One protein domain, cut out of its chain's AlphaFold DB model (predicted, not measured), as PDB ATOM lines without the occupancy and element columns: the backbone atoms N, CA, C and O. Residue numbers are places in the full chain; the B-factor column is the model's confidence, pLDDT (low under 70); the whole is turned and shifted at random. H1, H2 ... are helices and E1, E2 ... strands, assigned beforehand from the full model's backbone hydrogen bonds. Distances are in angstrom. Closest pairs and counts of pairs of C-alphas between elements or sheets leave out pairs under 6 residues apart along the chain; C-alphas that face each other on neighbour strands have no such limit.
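This is residues 8 to 86 of the 89 residues of an uncharacterized protein of Desulfonatronospira thiodismutans ASO3-1 (UniProt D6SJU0). H3 sits near the middle of a small mixed domain, with two unequal lobes to either side of it. The larger lobe holds H1, H2 and the strand hairpin E1-E2, and the smaller holds H4 and the little hairpin E3-E4. The printed part has 79 residues, with four named helices and four named strands in the order H1 E1 E2 H2 H3 H4 E3 E4; each hairpin is its own antiparallel two-stranded sheet. It is compact, with a radius of gyration of the C-alphas of 12.8 A, and spans 36 by 31 by 22 A.

Start at H1, residues 8 to 13. Next come E1, residues 17 to 20, and E2, residues 26 to 29, an antiparallel hairpin; find N 19 and O 27 at 3.0 A. H2, residues 36 to 48, is close to but not clearly touching H1, opposite ways at a shallow tilt of 12 degrees; their closest C-alphas, Leu 11 and Ala 42, are 6.5 A apart. H3, residues 50 to 57, stands about perpendicular to H2, at 89 degrees; its closest C-alpha to E1 is Leu 57, 6.3 A from that of Glu 19. H4, residues 68 to 73, is apart from H1 and H2. E3, residues 78 to 80, and E4, residues 83 to 85, form the second hairpin, with N 78 and O 85 at 2.8 A. In H1, H2, H3 and H4 every O i to N i+4 pair is within hydrogen-bond range.

Find C-alpha 8 at (5.283, 46.964, -0.139), where H1 begins. H2 runs 18.4 A from C-alpha 36 at (21.304, 36.591, -3.968); E1 measures 10.4 A, E2 and H3 10.3 A each. E4 ends at C-alpha 85, (3.161, 58.826, -11.134).

The farthest C-alphas, Phe 33 and Gly 75, are 36.2 A apart. The printed part has no cut and no long link, and no printed residue is under 70 in pLDDT.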
ATOM      1  N   LEU A   8       5.291  47.284  -1.566       97.25
ATOM      2  CA  LEU A   8       5.283  46.964  -0.139       97.25
ATOM      3  C   LEU A   8       4.826  45.520   0.098       97.25
ATOM      4  O   LEU A   8       5.473  44.788   0.850       97.25
ATOM      5  N   LYS A   9       3.757  45.082  -0.579       96.69
ATOM      6  CA  LYS A   9       3.276  43.696  -0.479       96.69
ATOM      7  C   LYS A   9       4.322  42.693  -0.972       96.69
ATOM      8  O   LYS A   9       4.499  41.641  -0.357       96.69
ATOM      9  N   PHE A  10       5.031  43.012  -2.056       97.44
ATOM     10  CA  PHE A  10       6.132  42.185  -2.552       97.44
ATOM     11  C   PHE A  10       7.244  42.039  -1.503       97.44
ATOM     12  O   PHE A  10       7.616  40.915  -1.169       97.44
ATOM     13  N   LEU A  11       7.726  43.139  -0.916       97.69
ATOM     14  CA  LEU A  11       8.783  43.094   0.103       97.69
ATOM     15  C   LEU A  11       8.343  42.319   1.359       97.69
ATOM     16  O   LEU A  11       9.117  41.533   1.907       97.69
ATOM     17  N   GLN A  12       7.082  42.461   1.773       95.44
ATOM     18  CA  GLN A  12       6.509  41.689   2.882       95.44
ATOM     19  C   GLN A  12       6.437  40.187   2.579       95.44
ATOM     20  O   GLN A  12       6.670  39.374   3.472       95.44
ATOM     21  N   SER A  13       6.171  39.799   1.326       96.62
ATOM     22  CA  SER A  13       6.184  38.386   0.918       96.62
ATOM     23  C   SER A  13       7.571  37.742   1.053       96.62
ATOM     24  O   SER A  13       7.676  36.545   1.306       96.62
ATOM     25  N   LEU A  14       8.632  38.555   0.990       97.06
ATOM     26  CA  LEU A  14      10.016  38.154   1.261       97.06
ATOM     27  C   LEU A  14      10.365  38.167   2.761       97.06
ATOM     28  O   LEU A  14      11.528  37.995   3.116       97.06
ATOM     29  N   ARG A  15       9.378  38.372   3.646       96.12
ATOM     30  CA  ARG A  15       9.544  38.503   5.106       96.12
ATOM     31  C   ARG A  15      10.493  39.636   5.516       96.12
ATOM     32  O   ARG A  15      11.111  39.574   6.577       96.12
ATOM     33  N   LEU A  16      10.603  40.676   4.690       96.94
ATOM     34  CA  LEU A  16      11.379  41.867   5.019       96.94
ATOM     35  C   LEU A  16      10.564  42.795   5.922       96.94
ATOM     36  O   LEU A  16       9.380  43.036   5.667       96.94
ATOM     37  N   ASN A  17      11.205  43.355   6.950       95.69
ATOM     38  CA  ASN A  17      10.611  44.455   7.709       95.69
ATOM     39  C   ASN A  17      10.980  45.771   7.022       95.69
ATOM     40  O   ASN A  17      12.163  46.079   6.899       95.69
ATOM     41  N   VAL A  18       9.967  46.509   6.566       95.88
ATOM     42  CA  VAL A  18      10.108  47.765   5.816       95.88
ATOM     43  C   VAL A  18       9.419  48.882   6.593       95.88
ATOM     44  O   VAL A  18       8.236  48.759   6.946       95.88
ATOM     45  N   GLU A  19      10.146  49.957   6.872       95.75
ATOM     46  CA  GLU A  19       9.709  51.078   7.711       95.75
ATOM     47  C   GLU A  19      10.229  52.413   7.161       95.75
ATOM     48  O   GLU A  19      11.104  52.431   6.297       95.75
ATOM     49  N   LEU A  20       9.671  53.526   7.643       95.56
ATOM     50  CA  LEU A  20      10.269  54.847   7.458       95.56
ATOM     51  C   LEU A  20      11.112  55.175   8.682       95.56
ATOM     52  O   LEU A  20      10.666  54.960   9.808       95.56
ATOM     53  N   ASP A  21      12.315  55.693   8.461       93.69
ATOM     54  CA  ASP A  21      13.082  56.312   9.535       93.69
ATOM     55  C   ASP A  21      12.531  57.703   9.894       93.69
ATOM     56  O   ASP A  21      11.605  58.227   9.269       93.69
ATOM     57  N   SER A  22      13.136  58.339  10.900       91.44
ATOM     58  CA  SER A  22      12.768  59.688  11.347       91.44
ATOM     59  C   SER A  22      12.981  60.786  10.297       91.44
ATOM     60  O   SER A  22      12.512  61.905  10.488       91.44
ATOM     61  N   LYS A  23      13.675  60.490   9.194       92.94
ATOM     62  CA  LYS A  23      13.909  61.397   8.063       92.94
ATOM     63  C   LYS A  23      12.991  61.087   6.876       92.94
ATOM     64  O   LYS A  23      13.151  61.697   5.819       92.94
ATOM     65  N   GLY A  24      12.057  60.144   7.018       90.75
ATOM     66  CA  GLY A  24      11.170  59.714   5.939       90.75
ATOM     67  C   GLY A  24      11.873  58.894   4.853       90.75
ATOM     68  O   GLY A  24      11.400  58.856   3.715       90.75
ATOM     69  N   GLN A  25      13.006  58.258   5.169       94.44
ATOM     70  CA  GLN A  25      13.697  57.336   4.270       94.44
ATOM     71  C   GLN A  25      13.249  55.900   4.517       94.44
ATOM     72  O   GLN A  25      13.018  55.486   5.654       94.44
ATOM     73  N   VAL A  26      13.148  55.119   3.442       96.44
ATOM     74  CA  VAL A  26      12.779  53.705   3.530       96.44
ATOM     75  C   VAL A  26      13.943  52.905   4.109       96.44
ATOM     76  O   VAL A  26      15.019  52.824   3.519       96.44
ATOM     77  N   THR A  27      13.708  52.262   5.246       95.38
ATOM     78  CA  THR A  27      14.641  51.327   5.880       95.38
ATOM     79  C   THR A  27      14.139  49.901   5.726       95.38
ATOM     80  O   THR A  27      12.933  49.635   5.753       95.38
ATOM     81  N   VAL A  28      15.071  48.963   5.528       96.00
ATOM     82  CA  VAL A  28      14.739  47.552   5.317       96.00
ATOM     83  C   VAL A  28      15.647  46.642   6.120       96.00
ATOM     84  O   VAL A  28      16.870  46.676   5.988       96.00
ATOM     85  N   HIS A  29      15.030  45.747   6.884       96.38
ATOM     86  CA  HIS A  29      15.718  44.703   7.627       96.38
ATOM     87  C   HIS A  29      15.452  43.331   7.006       96.38
ATOM     88  O   HIS A  29      14.342  43.026   6.573       96.38
ATOM     89  N   GLY A  30      16.487  42.489   6.998       96.00
ATOM     90  CA  GLY A  30      16.392  41.090   6.574       96.00
ATOM     91  C   GLY A  30      16.934  40.780   5.176       96.00
ATOM     92  O   GLY A  30      17.101  39.609   4.859       96.00
ATOM     93  N   ILE A  31      17.305  41.791   4.371       95.50
ATOM     94  CA  ILE A  31      17.796  41.582   2.989       95.50
ATOM     95  C   ILE A  31      19.006  40.644   2.944       95.50
ATOM     96  O   ILE A  31      19.096  39.804   2.056       95.50
ATOM     97  N   ARG A  32      19.924  40.752   3.913       94.38
ATOM     98  CA  ARG A  32      21.137  39.916   3.982       94.38
ATOM     99  C   ARG A  32      20.868  38.414   4.129       94.38
ATOM    100  O   ARG A  32      21.776  37.629   3.910       94.38
ATOM    101  N   PHE A  33      19.658  38.032   4.539       96.00
ATOM    102  CA  PHE A  33      19.257  36.635   4.721       96.00
ATOM    103  C   PHE A  33      18.530  36.065   3.497       96.00
ATOM    104  O   PHE A  33      18.138  34.901   3.506       96.00
ATOM    105  N   LEU A  34      18.319  36.876   2.457       96.75
ATOM    106  CA  LEU A  34      17.730  36.424   1.205       96.75
ATOM    107  C   LEU A  34      18.784  35.782   0.301       96.75
ATOM    108  O   LEU A  34      19.949  36.177   0.293       96.75
ATOM    109  N   GLU A  35      18.338  34.850  -0.540       97.69
ATOM    110  CA  GLU A  35      19.137  34.351  -1.661       97.69
ATOM    111  C   GLU A  35      19.563  35.515  -2.578       97.69
ATOM    112  O   GLU A  35      18.780  36.458  -2.758       97.69
ATOM    113  N   PRO A  36      20.750  35.460  -3.218       97.25
ATOM    114  CA  PRO A  36      21.304  36.591  -3.968       97.25
ATOM    115  C   PRO A  36      20.346  37.199  -5.002       97.25
ATOM    116  O   PRO A  36      20.218  38.420  -5.091       97.25
ATOM    117  N   HIS A  37      19.609  36.358  -5.735       97.00
ATOM    118  CA  HIS A  37      18.649  36.814  -6.739       97.00
ATOM    119  C   HIS A  37      17.455  37.565  -6.119       97.00
ATOM    120  O   HIS A  37      17.063  38.617  -6.625       97.00
ATOM    121  N   LYS A  38      16.917  37.097  -4.983       97.50
ATOM    122  CA  LYS A  38      15.826  37.777  -4.256       97.50
ATOM    123  C   LYS A  38      16.309  39.057  -3.592       97.50
ATOM    124  O   LYS A  38      15.591  40.054  -3.601       97.50
ATOM    125  N   ALA A  39      17.529  39.055  -3.055       97.69
ATOM    126  CA  ALA A  39      18.150  40.257  -2.512       97.69
ATOM    127  C   ALA A  39      18.288  41.337  -3.594       97.69
ATOM    128  O   ALA A  39      17.968  42.499  -3.347       97.69
ATOM    129  N   GLN A  40      18.704  40.958  -4.808       97.62
ATOM    130  CA  GLN A  40      18.784  41.892  -5.930       97.62
ATOM    131  C   GLN A  40      17.405  42.406  -6.358       97.62
ATOM    132  O   GLN A  40      17.237  43.608  -6.547       97.62
ATOM    133  N   GLN A  41      16.398  41.533  -6.449       97.31
ATOM    134  CA  GLN A  41      15.024  41.951  -6.745       97.31
ATOM    135  C   GLN A  41      14.482  42.931  -5.697       97.31
ATOM    136  O   GLN A  41      13.913  43.958  -6.061       97.31
ATOM    137  N   ALA A  42      14.699  42.660  -4.407       97.75
ATOM    138  CA  ALA A  42      14.298  43.559  -3.329       97.75
ATOM    139  C   ALA A  42      14.975  44.934  -3.455       97.75
ATOM    140  O   ALA A  42      14.297  45.953  -3.345       97.75
ATOM    141  N   ARG A  43      16.282  44.979  -3.754       97.44
ATOM    142  CA  ARG A  43      17.013  46.239  -3.993       97.44
ATOM    143  C   ARG A  43      16.455  47.020  -5.182       97.44
ATOM    144  O   ARG A  43      16.226  48.217  -5.053       97.44
ATOM    145  N   ASN A  44      16.169  46.346  -6.296       97.19
ATOM    146  CA  ASN A  44      15.575  46.989  -7.470       97.19
ATOM    147  C   ASN A  44      14.194  47.578  -7.145       97.19
ATOM    148  O   ASN A  44      13.894  48.698  -7.544       97.19
ATOM    149  N   VAL A  45      13.366  46.854  -6.383       97.12
ATOM    150  CA  VAL A  45      12.049  47.345  -5.950       97.12
ATOM    151  C   VAL A  45      12.181  48.578  -5.059       97.12
ATOM    152  O   VAL A  45      11.455  49.549  -5.262       97.12
ATOM    153  N   LEU A  46      13.119  48.570  -4.109       96.69
ATOM    154  CA  LEU A  46      13.374  49.722  -3.241       96.69
ATOM    155  C   LEU A  46      13.797  50.955  -4.038       96.69
ATOM    156  O   LEU A  46      13.326  52.048  -3.752       96.69
ATOM    157  N   GLN A  47      14.638  50.775  -5.055       95.88
ATOM    158  CA  GLN A  47      15.126  51.871  -5.887       95.88
ATOM    159  C   GLN A  47      14.046  52.425  -6.825       95.88
ATOM    160  O   GLN A  47      13.853  53.634  -6.897       95.88
ATOM    161  N   ILE A  48      13.341  51.552  -7.550       95.31
ATOM    162  CA  ILE A  48      12.364  51.959  -8.574       95.31
ATOM    163  C   ILE A  48      11.115  52.570  -7.931       95.31
ATOM    164  O   ILE A  48      10.545  53.521  -8.461       95.31
ATOM    165  N   TYR A  49      10.687  52.036  -6.784       95.88
ATOM    166  CA  TYR A  49       9.417  52.397  -6.158       95.88
ATOM    167  C   TYR A  49       9.579  53.188  -4.852       95.88
ATOM    168  O   TYR A  49       8.625  53.239  -4.081       95.88
ATOM    169  N   ASP A  50      10.730  53.825  -4.596       94.75
ATOM    170  CA  ASP A  50      11.003  54.577  -3.353       94.75
ATOM    171  C   ASP A  50       9.867  55.549  -2.989       94.75
ATOM    172  O   ASP A  50       9.302  55.468  -1.899       94.75
ATOM    173  N   LYS A  51       9.444  56.406  -3.927       94.00
ATOM    174  CA  LYS A  51       8.353  57.369  -3.692       94.00
ATOM    175  C   LYS A  51       7.037  56.682  -3.315       94.00
ATOM    176  O   LYS A  51       6.376  57.085  -2.362       94.00
ATOM    177  N   LEU A  52       6.673  55.626  -4.042       95.56
ATOM    178  CA  LEU A  52       5.443  54.871  -3.798       95.56
ATOM    179  C   LEU A  52       5.496  54.149  -2.447       95.56
ATOM    180  O   LEU A  52       4.529  54.180  -1.693       95.56
ATOM    181  N   LEU A  53       6.645  53.560  -2.109       97.00
ATOM    182  CA  LEU A  53       6.886  52.926  -0.817       97.00
ATOM    183  C   LEU A  53       6.746  53.925   0.327       97.00
ATOM    184  O   LEU A  53       6.069  53.610   1.300       97.00
ATOM    185  N   ARG A  54       7.301  55.137   0.202       96.00
ATOM    186  CA  ARG A  54       7.118  56.187   1.214       96.00
ATOM    187  C   ARG A  54       5.643  56.487   1.451       96.00
ATOM    188  O   ARG A  54       5.219  56.471   2.596       96.00
ATOM    189  N   MET A  55       4.837  56.623   0.398       95.06
ATOM    190  CA  MET A  55       3.386  56.836   0.536       95.06
ATOM    191  C   MET A  55       2.650  55.656   1.185       95.06
ATOM    192  O   MET A  55       1.659  55.850   1.883       95.06
ATOM    193  N   GLN A  56       3.092  54.420   0.935       96.38
ATOM    194  CA  GLN A  56       2.505  53.241   1.576       96.38
ATOM    195  C   GLN A  56       2.923  53.104   3.043       96.38
ATOM    196  O   GLN A  56       2.178  52.546   3.847       96.38
ATOM    197  N   LEU A  57       4.126  53.559   3.391       96.56
ATOM    198  CA  LEU A  57       4.681  53.460   4.737       96.56
ATOM    199  C   LEU A  57       4.302  54.651   5.624       96.56
ATOM    200  O   LEU A  57       4.296  54.485   6.844       96.56
ATOM    201  N   ASP A  58       3.957  55.792   5.024       93.50
ATOM    202  CA  ASP A  58       3.430  56.993   5.674       93.50
ATOM    203  C   ASP A  58       1.980  56.766   6.133       93.50
ATOM    204  O   ASP A  58       0.999  57.248   5.565       93.50
ATOM    205  N   ALA A  59       1.844  55.907   7.139       91.31
ATOM    206  CA  ALA A  59       0.588  55.573   7.782       91.31
ATOM    207  C   ALA A  59       0.790  55.503   9.303       91.31
ATOM    208  O   ALA A  59       1.840  55.036   9.752       91.31
ATOM    209  N   PRO A  60      -0.230  55.853  10.115       90.06
ATOM    210  CA  PRO A  60      -0.118  55.845  11.577       90.06
ATOM    211  C   PRO A  60       0.253  54.483  12.181       90.06
ATOM    212  O   PRO A  60       0.765  54.408  13.292       90.06
ATOM    213  N   SER A  61      -0.031  53.384  11.475       92.12
ATOM    214  CA  SER A  61       0.313  52.032  11.914       92.12
ATOM    215  C   SER A  61       0.503  51.076  10.734       92.12
ATOM    216  O   SER A  61       0.026  51.319   9.621       92.12
ATOM    217  N   LYS A  62       1.170  49.935  10.980       91.00
ATOM    218  CA  LYS A  62       1.440  48.909   9.953       91.00
ATOM    219  C   LYS A  62       0.167  48.345   9.312       91.00
ATOM    220  O   LYS A  62       0.188  48.031   8.126       91.00
ATOM    221  N   THR A  63      -0.928  48.237  10.065       91.12
ATOM    222  CA  THR A  63      -2.215  47.705   9.582       91.12
ATOM    223  C   THR A  63      -2.985  48.703   8.716       91.12
ATOM    224  O   THR A  63      -3.858  48.302   7.953       91.12
ATOM    225  N   MET A  64      -2.647  49.994   8.795       94.06
ATOM    226  CA  MET A  64      -3.293  51.066   8.032       94.06
ATOM    227  C   MET A  64      -2.569  51.427   6.730       94.06
ATOM    228  O   MET A  64      -3.076  52.250   5.964       94.06
ATOM    229  N   ARG A  65      -1.410  50.814   6.464       95.56
ATOM    230  CA  ARG A  65      -0.613  51.048   5.254       95.56
ATOM    231  C   ARG A  65      -1.449  50.780   3.996       95.56
ATOM    232  O   ARG A  65      -1.979  49.674   3.845       95.56
ATOM    233  N   PRO A  66      -1.624  51.762   3.094       96.31
ATOM    234  CA  PRO A  66      -2.450  51.569   1.915       96.31
ATOM    235  C   PRO A  66      -1.766  50.640   0.903       96.31
ATOM    236  O   PRO A  66      -0.552  50.663   0.706       96.31
ATOM    237  N   SER A  67      -2.572  49.843   0.205       95.50
ATOM    238  CA  SER A  67      -2.122  49.162  -1.009       95.50
ATOM    239  C   SER A  67      -2.025  50.148  -2.171       95.50
ATOM    240  O   SER A  67      -2.705  51.179  -2.182       95.50
ATOM    241  N   VAL A  68      -1.268  49.792  -3.208       95.12
ATOM    242  CA  VAL A  68      -1.215  50.579  -4.455       95.12
ATOM    243  C   VAL A  68      -2.607  50.747  -5.061       95.12
ATOM    244  O   VAL A  68      -2.973  51.833  -5.495       95.12
ATOM    245  N   ARG A  69      -3.445  49.705  -5.003       95.06
ATOM    246  CA  ARG A  69      -4.844  49.781  -5.450       95.06
ATOM    247  C   ARG A  69      -5.642  50.840  -4.687       95.06
ATOM    248  O   ARG A  69      -6.449  51.534  -5.295       95.06
ATOM    249  N   LYS A  70      -5.438  50.961  -3.371       94.88
ATOM    250  CA  LYS A  70      -6.100  51.993  -2.565       94.88
ATOM    251  C   LYS A  70      -5.585  53.387  -2.928       94.88
ATOM    252  O   LYS A  70      -6.393  54.296  -3.048       94.88
ATOM    253  N   LEU A  71      -4.278  53.547  -3.143       95.56
ATOM    254  CA  LEU A  71      -3.695  54.825  -3.574       95.56
ATOM    255  C   LEU A  71      -4.228  55.275  -4.942       95.56
ATOM    256  O   LEU A  71      -4.587  56.440  -5.086       95.56
ATOM    257  N   LEU A  72      -4.358  54.344  -5.893       94.62
ATOM    258  CA  LEU A  72      -4.981  54.585  -7.200       94.62
ATOM    259  C   LEU A  72      -6.451  55.002  -7.061       94.62
ATOM    260  O   LEU A  72      -6.874  55.986  -7.652       94.62
ATOM    261  N   ALA A  73      -7.228  54.286  -6.242       94.12
ATOM    262  CA  ALA A  73      -8.643  54.597  -6.026       94.12
ATOM    263  C   ALA A  73      -8.871  55.965  -5.357       94.12
ATOM    264  O   ALA A  73      -9.919  56.571  -5.551       94.12
ATOM    265  N   LEU A  74      -7.902  56.443  -4.572       93.88
ATOM    266  CA  LEU A  74      -7.925  57.765  -3.942       93.88
ATOM    267  C   LEU A  74      -7.376  58.879  -4.850       93.88
ATOM    268  O   LEU A  74      -7.294  60.015  -4.395       93.88
ATOM    269  N   GLY A  75      -6.929  58.565  -6.071       93.38
ATOM    270  CA  GLY A  75      -6.292  59.534  -6.969       93.38
ATOM    271  C   GLY A  75      -4.937  60.051  -6.474       93.38
ATOM    272  O   GLY A  75      -4.426  61.029  -6.997       93.38
ATOM    273  N   LYS A  76      -4.332  59.413  -5.463       93.62
ATOM    274  CA  LYS A  76      -3.016  59.810  -4.927       93.62
ATOM    275  C   LYS A  76      -1.855  59.328  -5.795       93.62
ATOM    276  O   LYS A  76      -0.740  59.817  -5.666       93.62
ATOM    277  N   VAL A  77      -2.101  58.308  -6.606       94.25
ATOM    278  CA  VAL A  77      -1.152  57.717  -7.550       94.25
ATOM    279  C   VAL A  77      -1.925  57.445  -8.827       94.25
ATOM    280  O   VAL A  77      -3.094  57.076  -8.771       94.25
ATOM    281  N   GLU A  78      -1.260  57.573  -9.962       94.50
ATOM    282  CA  GLU A  78      -1.766  57.196 -11.277       94.50
ATOM    283  C   GLU A  78      -0.766  56.265 -11.964       94.50
ATOM    284  O   GLU A  78       0.389  56.165 -11.551       94.50
ATOM    285  N   ILE A  79      -1.208  55.567 -13.011       91.50
ATOM    286  CA  ILE A  79      -0.310  54.827 -13.900       91.50
ATOM    287  C   ILE A  79      -0.329  55.529 -15.256       91.50
ATOM    288  O   ILE A  79      -1.345  55.478 -15.948       91.50
ATOM    289  N   ARG A  80       0.787  56.158 -15.635       90.44
ATOM    290  CA  ARG A  80       0.987  56.813 -16.938       90.44
ATOM    291  C   ARG A  80       2.144  56.131 -17.657       90.44
ATOM    292  O   ARG A  80       3.188  55.905 -17.053       90.44
ATOM    293  N   ASP A  81       1.924  55.712 -18.901       87.94
ATOM    294  CA  ASP A  81       2.914  54.991 -19.719       87.94
ATOM    295  C   ASP A  81       3.570  53.791 -19.002       87.94
ATOM    296  O   ASP A  81       4.761  53.512 -19.131       87.94
ATOM    297  N   GLY A  82       2.780  53.073 -18.194       84.88
ATOM    298  CA  GLY A  82       3.238  51.912 -17.420       84.88
ATOM    299  C   GLY A  82       4.039  52.243 -16.154       84.88
ATOM    300  O   GLY A  82       4.487  51.320 -15.473       84.88
ATOM    301  N   GLN A  83       4.191  53.520 -15.804       88.06
ATOM    302  CA  GLN A  83       4.900  53.981 -14.611       88.06
ATOM    303  C   GLN A  83       3.936  54.558 -13.579       88.06
ATOM    304  O   GLN A  83       2.938  55.185 -13.930       88.06
ATOM    305  N   TYR A  84       4.248  54.371 -12.297       92.62
ATOM    306  CA  TYR A  84       3.497  55.016 -11.222       92.62
ATOM    307  C   TYR A  84       3.917  56.477 -11.100       92.62
ATOM    308  O   TYR A  84       5.080  56.769 -10.822       92.62
ATOM    309  N   THR A  85       2.962  57.382 -11.260       91.56
ATOM    310  CA  THR A  85       3.161  58.826 -11.134       91.56
ATOM    311  C   THR A  85       2.354  59.360  -9.960       91.56
ATOM    312  O   THR A  85       1.245  58.896  -9.700       91.56
ATOM    313  N   ILE A  86       2.905  60.340  -9.245       88.69
ATOM    314  CA  ILE A  86       2.178  61.077  -8.208       88.69
ATOM    315  C   ILE A  86       1.642  62.339  -8.893       88.69
ATOM    316  O   ILE A  86       2.467  63.106  -9.392       88.69
TER     317      ILE A  86